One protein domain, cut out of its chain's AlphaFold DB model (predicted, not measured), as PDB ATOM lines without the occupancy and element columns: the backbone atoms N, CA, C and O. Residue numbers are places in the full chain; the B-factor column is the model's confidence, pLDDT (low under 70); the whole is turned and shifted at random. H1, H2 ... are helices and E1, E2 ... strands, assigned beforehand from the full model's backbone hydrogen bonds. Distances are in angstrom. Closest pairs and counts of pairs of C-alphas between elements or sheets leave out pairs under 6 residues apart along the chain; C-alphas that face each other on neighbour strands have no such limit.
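What this domain is: This is residues 376 to 518 of the 739 residues of an uncharacterized protein of Wolbachia endosymbiont of Folsomia candida (UniProt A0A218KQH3). The chain is wound in stacked turns: H1, H4 and H7 form one row and H2, H5 and H8 a second, with the helical hairpins H4-H5 and H7-H8 side by side. H3 and H6 pack on each other, H3 also on H1 and H6 on H4 and H7, while the small antiparallel hairpin E1-E2 leads from H6 into H7, and H9 is a loosely placed last helix near H6. The printed part has 143 residues with nine named helices and two named strands, in the order H1 to H6, E1, E2, H7 to H9, and is mostly helix. It is compact, with a radius of gyration of the C-alphas of 14.6 A and spans of 43 by 40 by 29 A.

Where its parts are: H1, residues 376 to 388, begins at C-alpha 376 (-43.639, 5.752, 105.735) and is 18.1 A long. H2 is residues 392 to 396, H3 401 to 407, H4 420 to 426 and H5 430 to 437. H6, residues 445 to 456, is 16.2 A long. E1 is residues 459 to 462, E2 468 to 471 and H7 473 to 479. H8, residues 483 to 495, is 18.2 A long. H9, residues 508 to 517, is 14.5 A long and ends at C-alpha 517 (-19.944, -3.822, 105.000).

How they stand to each other: H1 touches H2, closest at the C-alphas of Ala 385 and Ile 392, 5.3 A apart. H1 touches H3 with residues 376 to 379 alone, about perpendicular at 83 degrees, closest at C-alphas 379 and 404, 5.9 A. H3 touches H6 at a steep tilt of 47 degrees, closest at C-alphas 406 and 450, 6.0 A. H4 and H5 form a helical hairpin at a shallow tilt of 23 degrees, opposite ways, closest at C-alphas 424 and 433, 5.3 A. H4 touches H7 at a shallow tilt of 5 degrees, the same way, closest at C-alphas 422 and 473, 5.6 A. H5 touches H8, also at 5 degrees and the same way, closest at C-alphas 430 and 485, 7.0 A. In the hairpin of E1 and E2, N 459 and O 471 are within hydrogen-bond range at 2.8 A, as are N 469 and O 461. H8 and H9 are apart. In H1 to H9, each O i to N i+4 pair is within hydrogen-bond range.

The domain as a whole: The two farthest C-alphas, of Ser 443 and Ser 465, are 43.6 A apart. The printed part has no cut. The links H3 to H4 and H8 to H9 are long, 12 residues each; in the first, residues 410 to 411 pair antiparallel with 417 to 418. The mean pLDDT of the printed part is 87.3; residues 440 to 443 and 502 to 518 are under 70.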
ATOM      1  N   ASN A 376     -43.020   5.167 106.923       95.38
ATOM      2  CA  ASN A 376     -43.639   5.752 105.735       95.38
ATOM      3  C   ASN A 376     -44.396   7.044 106.056       95.38
ATOM      4  O   ASN A 376     -44.352   7.984 105.270       95.38
ATOM      5  N   VAL A 377     -45.073   7.104 107.207       95.81
ATOM      6  CA  VAL A 377     -45.755   8.324 107.661       95.81
ATOM      7  C   VAL A 377     -44.721   9.405 107.943       95.81
ATOM      8  O   VAL A 377     -44.845  10.513 107.434       95.81
ATOM      9  N   LEU A 378     -43.648   9.060 108.661       95.81
ATOM     10  CA  LEU A 378     -42.571  10.004 108.957       95.81
ATOM     11  C   LEU A 378     -41.848  10.491 107.686       95.81
ATOM     12  O   LEU A 378     -41.495  11.664 107.587       95.81
ATOM     13  N   PHE A 379     -41.662   9.610 106.700       97.00
ATOM     14  CA  PHE A 379     -41.120   9.967 105.390       97.00
ATOM     15  C   PHE A 379     -42.031  10.927 104.619       97.00
ATOM     16  O   PHE A 379     -41.549  11.935 104.104       97.00
ATOM     17  N   ASN A 380     -43.335  10.652 104.560       96.75
ATOM     18  CA  ASN A 380     -44.293  11.524 103.878       96.75
ATOM     19  C   ASN A 380     -44.363  12.905 104.545       96.75
ATOM     20  O   ASN A 380     -44.273  13.915 103.849       96.75
ATOM     21  N   ASP A 381     -44.406  12.949 105.881       96.69
ATOM     22  CA  ASP A 381     -44.349  14.195 106.654       96.69
ATOM     23  C   ASP A 381     -43.088  15.003 106.304       96.69
ATOM     24  O   ASP A 381     -43.152  16.215 106.094       96.69
ATOM     25  N   LEU A 382     -41.930  14.335 106.206       97.00
ATOM     26  CA  LEU A 382     -40.661  14.971 105.855       97.00
ATOM     27  C   LEU A 382     -40.670  15.539 104.429       97.00
ATOM     28  O   LEU A 382     -40.220  16.665 104.213       97.00
ATOM     29  N   VAL A 383     -41.193  14.789 103.457       97.38
ATOM     30  CA  VAL A 383     -41.319  15.241 102.062       97.38
ATOM     31  C   VAL A 383     -42.247  16.454 101.965       97.38
ATOM     32  O   VAL A 383     -41.910  17.433 101.293       97.38
ATOM     33  N   ASP A 384     -43.375  16.436 102.671       97.12
ATOM     34  CA  ASP A 384     -44.322  17.552 102.699       97.12
ATOM     35  C   ASP A 384     -43.736  18.784 103.399       97.12
ATOM     36  O   ASP A 384     -43.925  19.915 102.939       97.12
ATOM     37  N   ALA A 385     -42.944  18.594 104.456       97.12
ATOM     38  CA  ALA A 385     -42.203  19.668 105.113       97.12
ATOM     39  C   ALA A 385     -41.135  20.294 104.206       97.12
ATOM     40  O   ALA A 385     -40.971  21.516 104.193       97.12
ATOM     41  N   ILE A 386     -40.448  19.487 103.390       97.38
ATOM     42  CA  ILE A 386     -39.485  19.980 102.397       97.38
ATOM     43  C   ILE A 386     -40.196  20.796 101.313       97.38
ATOM     44  O   ILE A 386     -39.738  21.893 100.990       97.38
ATOM     45  N   LYS A 387     -41.331  20.320 100.790       96.50
ATOM     46  CA  LYS A 387     -42.114  21.044  99.771       96.50
ATOM     47  C   LYS A 387     -42.712  22.346 100.301       96.50
ATOM     48  O   LYS A 387     -42.699  23.359  99.609       96.50
ATOM     49  N   SER A 388     -43.250  22.320 101.520       95.19
ATOM     50  CA  SER A 388     -43.943  23.463 102.131       95.19
ATOM     51  C   SER A 388     -43.017  24.450 102.846       95.19
ATOM     52  O   SER A 388     -43.453  25.549 103.183       95.19
ATOM     53  N   ASN A 389     -41.754  24.076 103.074       90.81
ATOM     54  CA  ASN A 389     -40.784  24.824 103.875       90.81
ATOM     55  C   ASN A 389     -41.229  25.109 105.318       90.81
ATOM     56  O   ASN A 389     -40.830  26.106 105.916       90.81
ATOM     57  N   ASN A 390     -42.052  24.227 105.886       90.88
ATOM     58  CA  ASN A 390     -42.593  24.374 107.232       90.88
ATOM     59  C   ASN A 390     -42.287  23.132 108.072       90.88
ATOM     60  O   ASN A 390     -42.250  22.019 107.563       90.88
ATOM     61  N   CYS A 391     -42.088  23.324 109.379       88.56
ATOM     62  CA  CYS A 391     -42.010  22.253 110.383       88.56
ATOM     63  C   CYS A 391     -40.882  21.212 110.212       88.56
ATOM     64  O   CYS A 391     -40.865  20.227 110.950       88.56
ATOM     65  N   ILE A 392     -39.908  21.429 109.320       94.62
ATOM     66  CA  ILE A 392     -38.839  20.449 109.076       94.62
ATOM     67  C   ILE A 392     -38.027  20.124 110.341       94.62
ATOM     68  O   ILE A 392     -37.743  18.959 110.589       94.62
ATOM     69  N   VAL A 393     -37.740  21.118 111.189       94.12
ATOM     70  CA  VAL A 393     -37.027  20.924 112.468       94.12
ATOM     71  C   VAL A 393     -37.756  19.906 113.350       94.12
ATOM     72  O   VAL A 393     -37.166  18.908 113.740       94.12
ATOM     73  N   SER A 394     -39.063  20.095 113.562       93.62
ATOM     74  CA  SER A 394     -39.866  19.213 114.420       93.62
ATOM     75  C   SER A 394     -39.985  17.779 113.902       93.62
ATOM     76  O   SER A 394     -40.260  16.873 114.678       93.62
ATOM     77  N   ILE A 395     -39.805  17.557 112.595       95.00
ATOM     78  CA  ILE A 395     -39.803  16.215 111.998       95.00
ATOM     79  C   ILE A 395     -38.423  15.578 112.140       95.00
ATOM     80  O   ILE A 395     -38.327  14.391 112.441       95.00
ATOM     81  N   LEU A 396     -37.364  16.374 111.977       93.81
ATOM     82  CA  LEU A 396     -35.980  15.937 112.154       93.81
ATOM     83  C   LEU A 396     -35.615  15.616 113.612       93.81
ATOM     84  O   LEU A 396     -34.598  14.973 113.850       93.81
ATOM     85  N   GLU A 397     -36.453  16.009 114.568       92.62
ATOM     86  CA  GLU A 397     -36.334  15.667 115.991       92.62
ATOM     87  C   GLU A 397     -37.103  14.391 116.384       92.62
ATOM     88  O   GLU A 397     -36.981  13.934 117.520       92.62
ATOM     89  N   ARG A 398     -37.899  13.794 115.483       92.38
ATOM     90  CA  ARG A 398     -38.689  12.592 115.799       92.38
ATOM     91  C   ARG A 398     -37.840  11.323 115.786       92.38
ATOM     92  O   ARG A 398     -36.985  11.131 114.919       92.38
ATOM     93  N   ASP A 399     -38.165  10.400 116.688       89.94
ATOM     94  CA  ASP A 399     -37.563   9.069 116.722       89.94
ATOM     95  C   ASP A 399     -37.730   8.337 115.380       89.94
ATOM     96  O   ASP A 399     -38.772   8.398 114.725       89.94
ATOM     97  N   GLY A 400     -36.679   7.627 114.961       90.31
ATOM     98  CA  GLY A 400     -36.671   6.865 113.710       90.31
ATOM     99  C   GLY A 400     -36.397   7.689 112.448       90.31
ATOM    100  O   GLY A 400     -36.226   7.102 111.378       90.31
ATOM    101  N   ILE A 401     -36.267   9.018 112.541       93.56
ATOM    102  CA  ILE A 401     -35.948   9.857 111.376       93.56
ATOM    103  C   ILE A 401     -34.610   9.489 110.728       93.56
ATOM    104  O   ILE A 401     -34.459   9.560 109.514       93.56
ATOM    105  N   GLN A 402     -33.649   9.028 111.526       92.12
ATOM    106  CA  GLN A 402     -32.358   8.543 111.053       92.12
ATOM    107  C   GLN A 402     -32.507   7.401 110.035       92.12
ATOM    108  O   GLN A 402     -31.858   7.401 108.989       92.12
ATOM    109  N   ASP A 403     -33.410   6.458 110.310       91.88
ATOM    110  CA  ASP A 403     -33.718   5.375 109.379       91.88
ATOM    111  C   ASP A 403     -34.432   5.905 108.134       91.88
ATOM    112  O   ASP A 403     -34.160   5.440 107.033       91.88
ATOM    113  N   VAL A 404     -35.310   6.902 108.283       94.69
ATOM    114  CA  VAL A 404     -35.985   7.541 107.147       94.69
ATOM    115  C   VAL A 404     -34.981   8.229 106.219       94.69
ATOM    116  O   VAL A 404     -35.021   8.015 105.011       94.69
ATOM    117  N   LEU A 405     -34.043   9.001 106.771       94.81
ATOM    118  CA  LEU A 405     -33.000   9.694 106.009       94.81
ATOM    119  C   LEU A 405     -32.051   8.728 105.287       94.81
ATOM    120  O   LEU A 405     -31.544   9.062 104.219       94.81
ATOM    121  N   ARG A 406     -31.802   7.549 105.869       93.19
ATOM    122  CA  ARG A 406     -30.921   6.526 105.292       93.19
ATOM    123  C   ARG A 406     -31.617   5.655 104.248       93.19
ATOM    124  O   ARG A 406     -31.026   5.352 103.218       93.19
ATOM    125  N   ASP A 407     -32.834   5.204 104.541       93.56
ATOM    126  CA  ASP A 407     -33.466   4.106 103.808       93.56
ATOM    127  C   ASP A 407     -34.399   4.603 102.688       93.56
ATOM    128  O   ASP A 407     -34.684   3.850 101.753       93.56
ATOM    129  N   PHE A 408     -34.875   5.854 102.748       94.88
ATOM    130  CA  PHE A 408     -35.855   6.371 101.795       94.88
ATOM    131  C   PHE A 408     -35.246   7.307 100.752       94.88
ATOM    132  O   PHE A 408     -34.404   8.161 101.034       94.88
ATOM    133  N   LYS A 409     -35.756   7.175  99.525       95.69
ATOM    134  CA  LYS A 409     -35.458   8.058  98.399       95.69
ATOM    135  C   LYS A 409     -36.745   8.664  97.854       95.69
ATOM    136  O   LYS A 409     -37.793   8.020  97.861       95.69
ATOM    137  N   VAL A 410     -36.659   9.900  97.379       95.94
ATOM    138  CA  VAL A 410     -37.789  10.640  96.813       95.94
ATOM    139  C   VAL A 410     -37.676  10.613  95.299       95.94
ATOM    140  O   VAL A 410     -36.672  11.056  94.752       95.94
ATOM    141  N   ASN A 411     -38.695  10.110  94.610       95.44
ATOM    142  CA  ASN A 411     -38.763  10.248  93.159       95.44
ATOM    143  C   ASN A 411     -39.410  11.591  92.822       95.44
ATOM    144  O   ASN A 411     -40.498  11.885  93.321       95.44
ATOM    145  N   ASP A 412     -38.742  12.401  92.005       92.38
ATOM    146  CA  ASP A 412     -39.353  13.611  91.459       92.38
ATOM    147  C   ASP A 412     -40.339  13.276  90.324       92.38
ATOM    148  O   ASP A 412     -40.456  12.130  89.879       92.38
ATOM    149  N   ASP A 413     -41.046  14.290  89.824       91.00
ATOM    150  CA  ASP A 413     -42.029  14.132  88.742       91.00
ATOM    151  C   ASP A 413     -41.396  13.668  87.415       91.00
ATOM    152  O   ASP A 413     -42.096  13.233  86.500       91.00
ATOM    153  N   LYS A 414     -40.065  13.757  87.297       89.06
ATOM    154  CA  LYS A 414     -39.283  13.298  86.144       89.06
ATOM    155  C   LYS A 414     -38.750  11.875  86.340       89.06
ATOM    156  O   LYS A 414     -38.088  11.351  85.448       89.06
ATOM    157  N   GLY A 415     -39.044  11.241  87.476       91.50
ATOM    158  CA  GLY A 415     -38.568   9.908  87.824       91.50
ATOM    159  C   GLY A 415     -37.106   9.860  88.268       91.50
ATOM    160  O   GLY A 415     -36.559   8.764  88.364       91.50
ATOM    161  N   ASN A 416     -36.466  11.002  88.548       92.81
ATOM    162  CA  ASN A 416     -35.136  11.006  89.152       92.81
ATOM    163  C   ASN A 416     -35.259  10.647  90.632       92.81
ATOM    164  O   ASN A 416     -36.146  11.141  91.331       92.81
ATOM    165  N   THR A 417     -34.349   9.811  91.115       94.75
ATOM    166  CA  THR A 417     -34.381   9.296  92.484       94.75
ATOM    167  C   THR A 417     -33.414  10.070  93.375       94.75
ATOM    168  O   THR A 417     -32.202   9.885  93.304       94.75
ATOM    169  N   HIS A 418     -33.956  10.903  94.257       96.12
ATOM    170  CA  HIS A 418     -33.233  11.803  95.152       96.12
ATOM    171  C   HIS A 418     -33.045  11.231  96.552       96.12
ATOM    172  O   HIS A 418     -33.925  10.548  97.076       96.12
ATOM    173  N   THR A 419     -31.937  11.579  97.208       96.62
ATOM    174  CA  THR A 419     -31.907  11.537  98.676       96.62
ATOM    175  C   THR A 419     -32.769  12.672  99.220       96.62
ATOM    176  O   THR A 419     -33.089  13.625  98.511       96.62
ATOM    177  N   VAL A 420     -33.119  12.622 100.503       96.38
ATOM    178  CA  VAL A 420     -33.862  13.717 101.146       96.38
ATOM    179  C   VAL A 420     -33.117  15.060 101.009       96.38
ATOM    180  O   VAL A 420     -33.740  16.093 100.761       96.38
ATOM    181  N   LEU A 421     -31.778  15.046 101.090       97.44
ATOM    182  CA  LEU A 421     -30.951  16.242 100.915       97.44
ATOM    183  C   LEU A 421     -30.979  16.757  99.468       97.44
ATOM    184  O   LEU A 421     -31.224  17.944  99.256       97.44
ATOM    185  N   THR A 422     -30.763  15.896  98.466       97.69
ATOM    186  CA  THR A 422     -30.801  16.346  97.062       97.69
ATOM    187  C   THR A 422     -32.204  16.745  96.624       97.69
ATOM    188  O   THR A 422     -32.340  17.664  95.823       97.69
ATOM    189  N   TYR A 423     -33.240  16.150  97.214       97.69
ATOM    190  CA  TYR A 423     -34.626  16.542  96.982       97.69
ATOM    191  C   TYR A 423     -34.927  17.946  97.520       97.69
ATOM    192  O   TYR A 423     -35.556  18.753  96.837       97.69
ATOM    193  N   ALA A 424     -34.423  18.285  98.713       97.81
ATOM    194  CA  ALA A 424     -34.533  19.642  99.252       97.81
ATOM    195  C   ALA A 424     -33.821  20.679  98.364       97.81
ATOM    196  O   ALA A 424     -34.335  21.785  98.170       97.81
ATOM    197  N   ILE A 425     -32.677  20.304  97.777       97.88
ATOM    198  CA  ILE A 425     -31.959  21.114  96.782       97.88
ATOM    199  C   ILE A 425     -32.782  21.256  95.490       97.88
ATOM    200  O   ILE A 425     -32.899  22.365  94.970       97.88
ATOM    201  N   ASP A 426     -33.378  20.168  94.985       96.81
ATOM    202  CA  ASP A 426     -34.204  20.174  93.768       96.81
ATOM    203  C   ASP A 426     -35.428  21.084  93.907       96.81
ATOM    204  O   ASP A 426     -35.694  21.891  93.012       96.81
ATOM    205  N   CYS A 427     -36.087  21.034  95.070       96.25
ATOM    206  CA  CYS A 427     -37.212  21.895  95.434       96.25
ATOM    207  C   CYS A 427     -36.824  23.376  95.608       96.25
ATOM    208  O   CYS A 427     -37.695  24.213  95.840       96.25
ATOM    209  N   GLY A 428     -35.530  23.719  95.560       96.88
ATOM    210  CA  GLY A 428     -35.043  25.070  95.838       96.88
ATOM    211  C   GLY A 428     -35.229  25.497  97.297       96.88
ATOM    212  O   GLY A 428     -35.124  26.683  97.614       96.88
ATOM    213  N   ASN A 429     -35.496  24.553  98.205       96.81
ATOM    214  CA  ASN A 429     -35.714  24.848  99.610       96.81
ATOM    215  C   ASN A 429     -34.390  24.833 100.386       96.81
ATOM    216  O   ASN A 429     -34.015  23.865 101.052       96.81
ATOM    217  N   ILE A 430     -33.689  25.964 100.311       96.38
ATOM    218  CA  ILE A 430     -32.384  26.177 100.951       96.38
ATOM    219  C   ILE A 430     -32.471  26.019 102.475       96.38
ATOM    220  O   ILE A 430     -31.547  25.495 103.094       96.38
ATOM    221  N   ASN A 431     -33.581  26.448 103.084       95.94
ATOM    222  CA  ASN A 431     -33.783  26.325 104.526       95.94
ATOM    223  C   ASN A 431     -33.860  24.857 104.931       95.94
ATOM    224  O   ASN A 431     -33.125  24.458 105.827       95.94
ATOM    225  N   ALA A 432     -34.659  24.050 104.227       96.50
ATOM    226  CA  ALA A 432     -34.748  22.618 104.483       96.50
ATOM    227  C   ALA A 432     -33.400  21.910 104.307       96.50
ATOM    228  O   ALA A 432     -32.989  21.155 105.186       96.50
ATOM    229  N   ALA A 433     -32.678  22.197 103.218       97.12
ATOM    230  CA  ALA A 433     -31.351  21.630 102.990       97.12
ATOM    231  C   ALA A 433     -30.373  22.007 104.117       97.12
ATOM    232  O   ALA A 433     -29.683  21.144 104.652       97.12
ATOM    233  N   ASN A 434     -30.364  23.275 104.542       96.12
ATOM    234  CA  ASN A 434     -29.556  23.719 105.677       96.12
ATOM    235  C   ASN A 434     -29.980  23.049 106.986       96.12
ATOM    236  O   ASN A 434     -29.109  22.697 107.773       96.12
ATOM    237  N   THR A 435     -31.280  22.854 107.236       95.44
ATOM    238  CA  THR A 435     -31.742  22.146 108.437       95.44
ATOM    239  C   THR A 435     -31.286  20.693 108.422       95.44
ATOM    240  O   THR A 435     -30.783  20.235 109.436       95.44
ATOM    241  N   ILE A 436     -31.372  19.997 107.282       95.25
ATOM    242  CA  ILE A 436     -30.881  18.618 107.126       95.25
ATOM    243  C   ILE A 436     -29.368  18.544 107.390       95.25
ATOM    244  O   ILE A 436     -28.919  17.685 108.142       95.25
ATOM    245  N   LEU A 437     -28.582  19.476 106.839       94.75
ATOM    246  CA  LEU A 437     -27.134  19.574 107.095       94.75
ATOM    247  C   LEU A 437     -26.798  19.936 108.552       94.75
ATOM    248  O   LEU A 437     -25.699  19.641 109.031       94.75
ATOM    249  N   ALA A 438     -27.727  20.609 109.231       91.88
ATOM    250  CA  ALA A 438     -27.618  21.026 110.621       91.88
ATOM    251  C   ALA A 438     -28.224  20.021 111.609       91.88
ATOM    252  O   ALA A 438     -28.129  20.280 112.809       91.88
ATOM    253  N   VAL A 439     -28.818  18.905 111.151       83.31
ATOM    254  CA  VAL A 439     -29.244  17.814 112.041       83.31
ATOM    255  C   VAL A 439     -28.016  17.381 112.828       83.31
ATOM    256  O   VAL A 439     -27.043  16.857 112.288       83.31
ATOM    257  N   ASN A 440     -28.047  17.760 114.099       59.06
ATOM    258  CA  ASN A 440     -26.902  17.959 114.973       59.06
ATOM    259  C   ASN A 440     -26.206  16.602 115.180       59.06
ATOM    260  O   ASN A 440     -26.803  15.688 115.735       59.06
ATOM    261  N   THR A 441     -25.001  16.352 114.661       50.62
ATOM    262  CA  THR A 441     -23.678  16.665 115.255       50.62
ATOM    263  C   THR A 441     -23.492  16.398 116.756       50.62
ATOM    264  O   THR A 441     -22.418  16.666 117.292       50.62
ATOM    265  N   ALA A 442     -24.470  15.810 117.444       45.19
ATOM    266  CA  ALA A 442     -24.342  15.402 118.837       45.19
ATOM    267  C   ALA A 442     -23.579  14.072 118.953       45.19
ATOM    268  O   ALA A 442     -24.188  13.080 119.312       45.19
ATOM    269  N   SER A 443     -22.284  14.046 118.598       55.00
ATOM    270  CA  SER A 443     -21.303  12.937 118.742       55.00
ATOM    271  C   SER A 443     -21.756  11.503 118.411       55.00
ATOM    272  O   SER A 443     -21.040  10.552 118.712       55.00
ATOM    273  N   ASP A 444     -22.939  11.322 117.840       80.44
ATOM    274  CA  ASP A 444     -23.504  10.027 117.529       80.44
ATOM    275  C   ASP A 444     -22.959   9.633 116.165       80.44
ATOM    276  O   ASP A 444     -23.336  10.198 115.133       80.44
ATOM    277  N   GLU A 445     -22.032   8.677 116.178       85.62
ATOM    278  CA  GLU A 445     -21.425   8.095 114.982       85.62
ATOM    279  C   GLU A 445     -22.493   7.673 113.953       85.62
ATOM    280  O   GLU A 445     -22.243   7.723 112.747       85.62
ATOM    281  N   ALA A 446     -23.705   7.311 114.400       84.38
ATOM    282  CA  ALA A 446     -24.815   6.979 113.512       84.38
ATOM    283  C   ALA A 446     -25.320   8.193 112.712       84.38
ATOM    284  O   ALA A 446     -25.561   8.075 111.508       84.38
ATOM    285  N   VAL A 447     -25.440   9.363 113.346       87.31
ATOM    286  CA  VAL A 447     -25.851  10.611 112.677       87.31
ATOM    287  C   VAL A 447     -24.789  11.048 111.676       87.31
ATOM    288  O   VAL A 447     -25.118  11.435 110.555       87.31
ATOM    289  N   GLU A 448     -23.513  10.933 112.048       90.38
ATOM    290  CA  GLU A 448     -22.398  11.244 111.154       90.38
ATOM    291  C   GLU A 448     -22.407  10.342 109.913       90.38
ATOM    292  O   GLU A 448     -22.320  10.833 108.787       90.38
ATOM    293  N   ALA A 449     -22.606   9.032 110.094       90.88
ATOM    294  CA  ALA A 449     -22.703   8.078 108.994       90.88
ATOM    295  C   ALA A 449     -23.867   8.388 108.036       90.88
ATOM    296  O   ALA A 449     -23.714   8.262 106.819       90.88
ATOM    297  N   ILE A 450     -25.018   8.820 108.562       93.19
ATOM    298  CA  ILE A 450     -26.173   9.223 107.745       93.19
ATOM    299  C   ILE A 450     -25.857  10.491 106.963       93.19
ATOM    300  O   ILE A 450     -26.183  10.580 105.782       93.19
ATOM    301  N   LEU A 451     -25.189  11.461 107.582       93.62
ATOM    302  CA  LEU A 451     -24.804  12.679 106.887       93.62
ATOM    303  C   LEU A 451     -23.776  12.396 105.782       93.62
ATOM    304  O   LEU A 451     -23.933  12.900 104.672       93.62
ATOM    305  N   ILE A 452     -22.785  11.535 106.039       94.75
ATOM    306  CA  ILE A 452     -21.845  11.054 105.014       94.75
ATOM    307  C   ILE A 452     -22.615  10.401 103.860       94.75
ATOM    308  O   ILE A 452     -22.356  10.726 102.703       94.75
ATOM    309  N   TYR A 453     -23.587   9.532 104.160       94.81
ATOM    310  CA  TYR A 453     -24.449   8.917 103.148       94.81
ATOM    311  C   TYR A 453     -25.178   9.973 102.307       94.81
ATOM    312  O   TYR A 453     -25.061   9.969 101.085       94.81
ATOM    313  N   LEU A 454     -25.858  10.931 102.941       95.62
ATOM    314  CA  LEU A 454     -26.597  11.986 102.242       95.62
ATOM    315  C   LEU A 454     -25.701  12.877 101.365       95.62
ATOM    316  O   LEU A 454     -26.164  13.383 100.343       95.62
ATOM    317  N   LEU A 455     -24.444  13.081 101.765       96.31
ATOM    318  CA  LEU A 455     -23.469  13.905 101.045       96.31
ATOM    319  C   LEU A 455     -22.817  13.168  99.867       96.31
ATOM    320  O   LEU A 455     -22.548  13.791  98.838       96.31
ATOM    321  N   MET A 456     -22.542  11.871 100.026       95.94
ATOM    322  CA  MET A 456     -21.794  11.068  99.055       95.94
ATOM    323  C   MET A 456     -22.675  10.303  98.067       95.94
ATOM    324  O   MET A 456     -22.177   9.918  97.011       95.94
ATOM    325  N   GLU A 457     -23.942  10.052  98.396       95.75
ATOM    326  CA  GLU A 457     -24.835   9.297  97.522       95.75
ATOM    327  C   GLU A 457     -25.017  10.021  96.181       95.75
ATOM    328  O   GLU A 457     -25.402  11.193  96.119       95.75
ATOM    329  N   GLU A 458     -24.736   9.300  95.095       94.31
ATOM    330  CA  GLU A 458     -24.926   9.802  93.740       94.31
ATOM    331  C   GLU A 458     -26.413   9.761  93.368       94.31
ATOM    332  O   GLU A 458     -27.052   8.709  93.331       94.31
ATOM    333  N   LEU A 459     -26.951  10.926  93.042       91.81
ATOM    334  CA  LEU A 459     -28.224  11.114  92.373       91.81
ATOM    335  C   LEU A 459     -28.016  10.965  90.861       91.81
ATOM    336  O   LEU A 459     -27.185  11.658  90.275       91.81
ATOM    337  N   GLU A 460     -28.815  10.124  90.212       91.75
ATOM    338  CA  GLU A 460     -28.923  10.093  88.752       91.75
ATOM    339  C   GLU A 460     -30.043  11.038  88.301       91.75
ATOM    340  O   GLU A 460     -31.217  10.810  88.591       91.75
ATOM    341  N   VAL A 461     -29.676  12.111  87.599       91.62
ATOM    342  CA  VAL A 461     -30.608  13.076  87.006       91.62
ATOM    343  C   VAL A 461     -30.567  12.944  85.499       91.62
ATOM    344  O   VAL A 461     -29.504  13.081  84.900       91.62
ATOM    345  N   GLN A 462     -31.720  12.751  84.872       90.94
ATOM    346  CA  GLN A 462     -31.832  12.887  83.426       90.94
ATOM    347  C   GLN A 462     -31.751  14.367  83.040       90.94
ATOM    348  O   GLN A 462     -32.520  15.201  83.525       90.94
ATOM    349  N   ASP A 463     -30.788  14.702  82.186       86.88
ATOM    350  CA  ASP A 463     -30.705  16.020  81.571       86.88
ATOM    351  C   ASP A 463     -31.835  16.239  80.543       86.88
ATOM    352  O   ASP A 463     -32.671  15.368  80.292       86.88
ATOM    353  N   GLU A 464     -31.875  17.419  79.922       88.12
ATOM    354  CA  GLU A 464     -32.875  17.748  78.893       88.12
ATOM    355  C   GLU A 464     -32.787  16.845  77.650       88.12
ATOM    356  O   GLU A 464     -33.746  16.750  76.886       88.12
ATOM    357  N   SER A 465     -31.654  16.166  77.446       89.06
ATOM    358  CA  SER A 465     -31.457  15.200  76.365       89.06
ATOM    359  C   SER A 465     -31.889  13.776  76.741       89.06
ATOM    360  O   SER A 465     -31.825  12.874  75.903       89.06
ATOM    361  N   GLY A 466     -32.345  13.563  77.982       89.25
ATOM    362  CA  GLY A 466     -32.679  12.250  78.534       89.25
ATOM    363  C   GLY A 466     -31.453  11.427  78.936       89.25
ATOM    364  O   GLY A 466     -31.578  10.243  79.250       89.25
ATOM    365  N   LYS A 467     -30.254  12.019  78.928       91.06
ATOM    366  CA  LYS A 467     -29.030  11.355  79.365       91.06
ATOM    367  C   LYS A 467     -28.932  11.444  80.884       91.06
ATOM    368  O   LYS A 467     -28.990  12.526  81.462       91.06
ATOM    369  N   ALA A 468     -28.765  10.292  81.527       92.12
ATOM    370  CA  ALA A 468     -28.532  10.228  82.960       92.12
ATOM    371  C   ALA A 468     -27.138  10.778  83.297       92.12
ATOM    372  O   ALA A 468     -26.116  10.308  82.790       92.12
ATOM    373  N   GLU A 469     -27.111  11.772  84.171       94.19
ATOM    374  CA  GLU A 469     -25.918  12.371  84.742       94.19
ATOM    375  C   GLU A 469     -25.922  12.159  86.255       94.19
ATOM    376  O   GLU A 469     -26.954  12.288  86.911       94.19
ATOM    377  N   LYS A 470     -24.755  11.841  86.813       94.88
ATOM    378  CA  LYS A 470     -24.590  11.559  88.237       94.88
ATOM    379  C   LYS A 470     -24.127  12.801  88.984       94.88
ATOM    380  O   LYS A 470     -23.145  13.427  88.591       94.88
ATOM    381  N   TYR A 471     -24.812  13.126  90.070       96.19
ATOM    382  CA  TYR A 471     -24.524  14.273  90.916       96.19
ATOM    383  C   TYR A 471     -24.466  13.861  92.382       96.19
ATOM    384  O   TYR A 471     -25.338  13.151  92.860       96.19
ATOM    385  N   MET A 472     -23.473  14.352  93.117       96.62
ATOM    386  CA  MET A 472     -23.521  14.356  94.583       96.62
ATOM    387  C   MET A 472     -24.252  15.616  95.050       96.62
ATOM    388  O   MET A 472     -24.434  16.551  94.269       96.62
ATOM    389  N   ALA A 473     -24.599  15.701  96.336       97.19
ATOM    390  CA  ALA A 473     -25.263  16.882  96.892       97.19
ATOM    391  C   ALA A 473     -24.516  18.196  96.576       97.19
ATOM    392  O   ALA A 473     -25.146  19.188  96.210       97.19
ATOM    393  N   PHE A 474     -23.176  18.182  96.641       97.75
ATOM    394  CA  PHE A 474     -22.329  19.332  96.303       97.75
ATOM    395  C   PHE A 474     -22.495  19.775  94.840       97.75
ATOM    396  O   PHE A 474     -22.928  20.897  94.580       97.75
ATOM    397  N   SER A 475     -22.211  18.886  93.881       96.94
ATOM    398  CA  SER A 475     -22.281  19.223  92.453       96.94
ATOM    399  C   SER A 475     -23.715  19.481  91.988       96.94
ATOM    400  O   SER A 475     -23.941  20.245  91.049       96.94
ATOM    401  N   TYR A 476     -24.706  18.899  92.666       97.56
ATOM    402  CA  TYR A 476     -26.108  19.175  92.398       97.56
ATOM    403  C   TYR A 476     -26.529  20.580  92.849       97.56
ATOM    404  O   TYR A 476     -27.230  21.276  92.112       97.56
ATOM    405  N   ALA A 477     -26.063  21.035  94.018       97.81
ATOM    406  CA  ALA A 477     -26.278  22.408  94.471       97.81
ATOM    407  C   ALA A 477     -25.638  23.429  93.514       97.81
ATOM    408  O   ALA A 477     -26.265  24.443  93.196       97.81
ATOM    409  N   GLU A 478     -24.443  23.132  92.986       97.12
ATOM    410  CA  GLU A 478     -23.803  23.948  91.944       97.12
ATOM    411  C   GLU A 478     -24.617  23.967  90.646       97.12
ATOM    412  O   GLU A 478     -24.885  25.045  90.112       97.12
ATOM    413  N   LYS A 479     -25.091  22.804  90.171       96.06
ATOM    414  CA  LYS A 479     -25.960  22.706  88.982       96.06
ATOM    415  C   LYS A 479     -27.222  23.558  89.122       96.06
ATOM    416  O   LYS A 479     -27.671  24.159  88.149       96.06
ATOM    417  N   LYS A 480     -27.796  23.618  90.324       96.44
ATOM    418  CA  LYS A 480     -28.979  24.435  90.638       96.44
ATOM    419  C   LYS A 480     -28.665  25.922  90.841       96.44
ATOM    420  O   LYS A 480     -29.582  26.695  91.103       96.44
ATOM    421  N   GLY A 481     -27.403  26.337  90.715       97.38
ATOM    422  CA  GLY A 481     -26.974  27.728  90.864       97.38
ATOM    423  C   GLY A 481     -26.945  28.222  92.311       97.38
ATOM    424  O   GLY A 481     -26.875  29.427  92.544       97.38
ATOM    425  N   ASN A 482     -26.998  27.319  93.295       97.56
ATOM    426  CA  ASN A 482     -27.026  27.675  94.709       97.56
ATOM    427  C   ASN A 482     -25.619  27.618  95.319       97.56
ATOM    428  O   ASN A 482     -25.255  26.682  96.033       97.56
ATOM    429  N   THR A 483     -24.812  28.630  95.005       96.56
ATOM    430  CA  THR A 483     -23.392  28.697  95.382       96.56
ATOM    431  C   THR A 483     -23.171  28.751  96.894       96.56
ATOM    432  O   THR A 483     -22.243  28.118  97.389       96.56
ATOM    433  N   GLU A 484     -24.032  29.445  97.646       96.88
ATOM    434  CA  GLU A 484     -23.936  29.516  99.110       96.88
ATOM    435  C   GLU A 484     -24.171  28.141  99.752       96.88
ATOM    436  O   GLU A 484     -23.416  27.716 100.628       96.88
ATOM    437  N   LEU A 485     -25.194  27.409  99.294       97.38
ATOM    438  CA  LEU A 485     -25.456  26.058  99.781       97.38
ATOM    439  C   LEU A 485     -24.345  25.088  99.371       97.38
ATOM    440  O   LEU A 485     -23.923  24.283 100.195       97.38
ATOM    441  N   ALA A 486     -23.826  25.190  98.144       97.75
ATOM    442  CA  ALA A 486     -22.691  24.384  97.698       97.75
ATOM    443  C   ALA A 486     -21.451  24.609  98.582       97.75
ATOM    444  O   ALA A 486     -20.806  23.646  98.991       97.75
ATOM    445  N   GLN A 487     -21.154  25.857  98.961       97.12
ATOM    446  CA  GLN A 487     -20.068  26.170  99.899       97.12
ATOM    447  C   GLN A 487     -20.304  25.569 101.288       97.12
ATOM    448  O   GLN A 487     -19.376  25.002 101.863       97.12
ATOM    449  N   LYS A 488     -21.535  25.629 101.814       96.75
ATOM    450  CA  LYS A 488     -21.886  24.990 103.095       96.75
ATOM    451  C   LYS A 488     -21.751  23.471 103.038       96.75
ATOM    452  O   LYS A 488     -21.222  22.877 103.971       96.75
ATOM    453  N   ILE A 489     -22.191  22.847 101.945       97.12
ATOM    454  CA  ILE A 489     -22.031  21.407 101.715       97.12
ATOM    455  C   ILE A 489     -20.545  21.050 101.670       97.12
ATOM    456  O   ILE A 489     -20.135  20.118 102.352       97.12
ATOM    457  N   LYS A 490     -19.731  21.816 100.932       96.62
ATOM    458  CA  LYS A 490     -18.280  21.610 100.863       96.62
ATOM    459  C   LYS A 490     -17.629  21.711 102.239       96.62
ATOM    460  O   LYS A 490     -16.939  20.788 102.642       96.62
ATOM    461  N   GLN A 491     -17.926  22.774 102.987       95.81
ATOM    462  CA  GLN A 491     -17.424  22.935 104.349       95.81
ATOM    463  C   GLN A 491     -17.823  21.749 105.236       95.81
ATOM    464  O   GLN A 491     -17.000  21.234 105.982       95.81
ATOM    465  N   LYS A 492     -19.064  21.265 105.113       95.12
ATOM    466  CA  LYS A 492     -19.527  20.110 105.883       95.12
ATOM    467  C   LYS A 492     -18.818  18.813 105.487       95.12
ATOM    468  O   LYS A 492     -18.533  17.998 106.356       95.12
ATOM    469  N   MET A 493     -18.525  18.616 104.202       95.12
ATOM    470  CA  MET A 493     -17.713  17.490 103.728       95.12
ATOM    471  C   MET A 493     -16.283  17.568 104.274       95.12
ATOM    472  O   MET A 493     -15.771  16.557 104.755       95.12
ATOM    473  N   ASP A 494     -15.678  18.759 104.270       94.38
ATOM    474  CA  ASP A 494     -14.336  19.002 104.810       94.38
ATOM    475  C   ASP A 494     -14.282  18.726 106.324       94.38
ATOM    476  O   ASP A 494     -13.378  18.029 106.787       94.38
ATOM    477  N   ASP A 495     -15.287  19.186 107.083       93.00
ATOM    478  CA  ASP A 495     -15.422  18.938 108.527       93.00
ATOM    479  C   ASP A 495     -15.506  17.433 108.854       93.00
ATOM    480  O   ASP A 495     -15.019  16.988 109.893       93.00
ATOM    481  N   LEU A 496     -16.096  16.642 107.952       92.19
ATOM    482  CA  LEU A 496     -16.218  15.181 108.054       92.19
ATOM    483  C   LEU A 496     -15.011  14.429 107.452       92.19
ATOM    484  O   LEU A 496     -14.946  13.195 107.479       92.19
ATOM    485  N   GLY A 497     -14.044  15.154 106.880       93.88
ATOM    486  CA  GLY A 497     -12.887  14.582 106.194       93.88
ATOM    487  C   GLY A 497     -13.248  13.768 104.946       93.88
ATOM    488  O   GLY A 497     -12.570  12.782 104.647       93.88
ATOM    489  N   ILE A 498     -14.321  14.144 104.247       92.06
ATOM    490  CA  ILE A 498     -14.748  13.566 102.968       92.06
ATOM    491  C   ILE A 498     -14.093  14.377 101.846       92.06
ATOM    492  O   ILE A 498     -14.381  15.562 101.699       92.06
ATOM    493  N   SER A 499     -13.244  13.765 101.014       89.06
ATOM    494  CA  SER A 499     -12.742  14.465  99.821       89.06
ATOM    495  C   SER A 499     -13.789  14.455  98.706       89.06
ATOM    496  O   SER A 499     -14.521  13.481  98.543       89.06
ATOM    497  N   ILE A 500     -13.867  15.506  97.892       84.44
ATOM    498  CA  ILE A 500     -14.722  15.485  96.700       84.44
ATOM    499  C   ILE A 500     -14.059  14.557  95.659       84.44
ATOM    500  O   ILE A 500     -12.879  14.748  95.336       84.44
ATOM    501  N   PRO A 501     -14.762  13.532  95.133       73.25
ATOM    502  CA  PRO A 501     -14.279  12.714  94.024       73.25
ATOM    503  C   PRO A 501     -13.778  13.585  92.864       73.25
ATOM    504  O   PRO A 501     -14.546  14.316  92.246       73.25
ATOM    505  N   GLY A 502     -12.469  13.523  92.601       65.12
ATOM    506  CA  GLY A 502     -11.775  14.389  91.641       65.12
ATOM    507  C   GLY A 502     -10.627  15.206  92.247       65.12
ATOM    508  O   GLY A 502      -9.701  15.545  91.515       65.12
ATOM    509  N   GLU A 503     -10.624  15.440  93.567       51.72
ATOM    510  CA  GLU A 503      -9.560  16.196  94.261       51.72
ATOM    511  C   GLU A 503      -8.543  15.303  95.017       51.72
ATOM    512  O   GLU A 503      -7.392  15.703  95.170       51.72
ATOM    513  N   SER A 504      -8.890  14.071  95.429       48.72
ATOM    514  CA  SER A 504      -7.935  13.042  95.912       48.72
ATOM    515  C   SER A 504      -8.637  11.688  96.128       48.72
ATOM    516  O   SER A 504      -9.492  11.565  97.005       48.72
ATOM    517  N   ALA A 505      -8.301  10.668  95.326       40.47
ATOM    518  CA  ALA A 505      -9.068   9.415  95.198       40.47
ATOM    519  C   ALA A 505      -8.765   8.314  96.244       40.47
ATOM    520  O   ALA A 505      -9.479   7.317  96.300       40.47
ATOM    521  N   VAL A 506      -7.722   8.452  97.070       38.50
ATOM    522  CA  VAL A 506      -7.168   7.306  97.827       38.50
ATOM    523  C   VAL A 506      -7.832   7.087  99.201       38.50
ATOM    524  O   VAL A 506      -7.983   5.945  99.627       38.50
ATOM    525  N   ASN A 507      -8.307   8.139  99.878       41.16
ATOM    526  CA  ASN A 507      -8.814   8.022 101.258       41.16
ATOM    527  C   ASN A 507     -10.307   7.646 101.364       41.16
ATOM    528  O   ASN A 507     -10.714   7.004 102.333       41.16
ATOM    529  N   ASN A 508     -11.127   7.980 100.362       50.69
ATOM    530  CA  ASN A 508     -12.581   7.778 100.426       50.69
ATOM    531  C   ASN A 508     -13.021   6.329 100.208       50.69
ATOM    532  O   ASN A 508     -13.989   5.884 100.824       50.69
ATOM    533  N   ALA A 509     -12.306   5.571  99.372       47.84
ATOM    534  CA  ALA A 509     -12.652   4.178  99.093       47.84
ATOM    535  C   ALA A 509     -12.596   3.310 100.364       47.84
ATOM    536  O   ALA A 509     -13.411   2.408 100.536       47.84
ATOM    537  N   ILE A 510     -11.688   3.632 101.292       44.56
ATOM    538  CA  ILE A 510     -11.450   2.856 102.514       44.56
ATOM    539  C   ILE A 510     -12.565   3.083 103.553       44.56
ATOM    540  O   ILE A 510     -13.067   2.115 104.124       44.56
ATOM    541  N   LYS A 511     -13.010   4.330 103.773       49.34
ATOM    542  CA  LYS A 511     -14.119   4.633 104.705       49.34
ATOM    543  C   LYS A 511     -15.488   4.229 104.142       49.34
ATOM    544  O   LYS A 511     -16.294   3.639 104.859       49.34
ATOM    545  N   PHE A 512     -15.734   4.471 102.852       52.16
ATOM    546  CA  PHE A 512     -16.999   4.125 102.193       52.16
ATOM    547  C   PHE A 512     -17.233   2.604 102.154       52.16
ATOM    548  O   PHE A 512     -18.333   2.115 102.420       52.16
ATOM    549  N   GLN A 513     -16.172   1.825 101.921       48.53
ATOM    550  CA  GLN A 513     -16.242   0.365 101.936       48.53
ATOM    551  C   GLN A 513     -16.465  -0.208 103.352       48.53
ATOM    552  O   GLN A 513     -17.075  -1.270 103.478       48.53
ATOM    553  N   ALA A 514     -16.044   0.491 104.412       44.81
ATOM    554  CA  ALA A 514     -16.313   0.097 105.799       44.81
ATOM    555  C   ALA A 514     -17.791   0.301 106.193       44.81
ATOM    556  O   ALA A 514     -18.382  -0.575 106.827       44.81
ATOM    557  N   LEU A 515     -18.416   1.398 105.748       48.75
ATOM    558  CA  LEU A 515     -19.828   1.703 106.019       48.75
ATOM    559  C   LEU A 515     -20.792   0.736 105.304       48.75
ATOM    560  O   LEU A 515     -21.750   0.256 105.909       48.75
ATOM    561  N   HIS A 516     -20.495   0.342 104.060       51.94
ATOM    562  CA  HIS A 516     -21.320  -0.614 103.301       51.94
ATOM    563  C   HIS A 516     -21.169  -2.089 103.731       51.94
ATOM    564  O   HIS A 516     -21.979  -2.933 103.336       51.94
ATOM    565  N   GLN A 517     -20.159  -2.442 104.536       44.19
ATOM    566  CA  GLN A 517     -19.944  -3.822 105.000       44.19
ATOM    567  C   GLN A 517     -20.624  -4.158 106.336       44.19
ATOM    568  O   GLN A 517     -20.788  -5.342 106.650       44.19
ATOM    569  N   LEU A 518     -21.085  -3.157 107.090       39.75
ATOM    570  CA  LEU A 518     -21.754  -3.338 108.386       39.75
ATOM    571  C   LEU A 518     -23.038  -4.205 108.338       39.75
ATOM    572  O   LEU A 518     -23.234  -5.001 109.262       39.75
TER     573      LEU A 518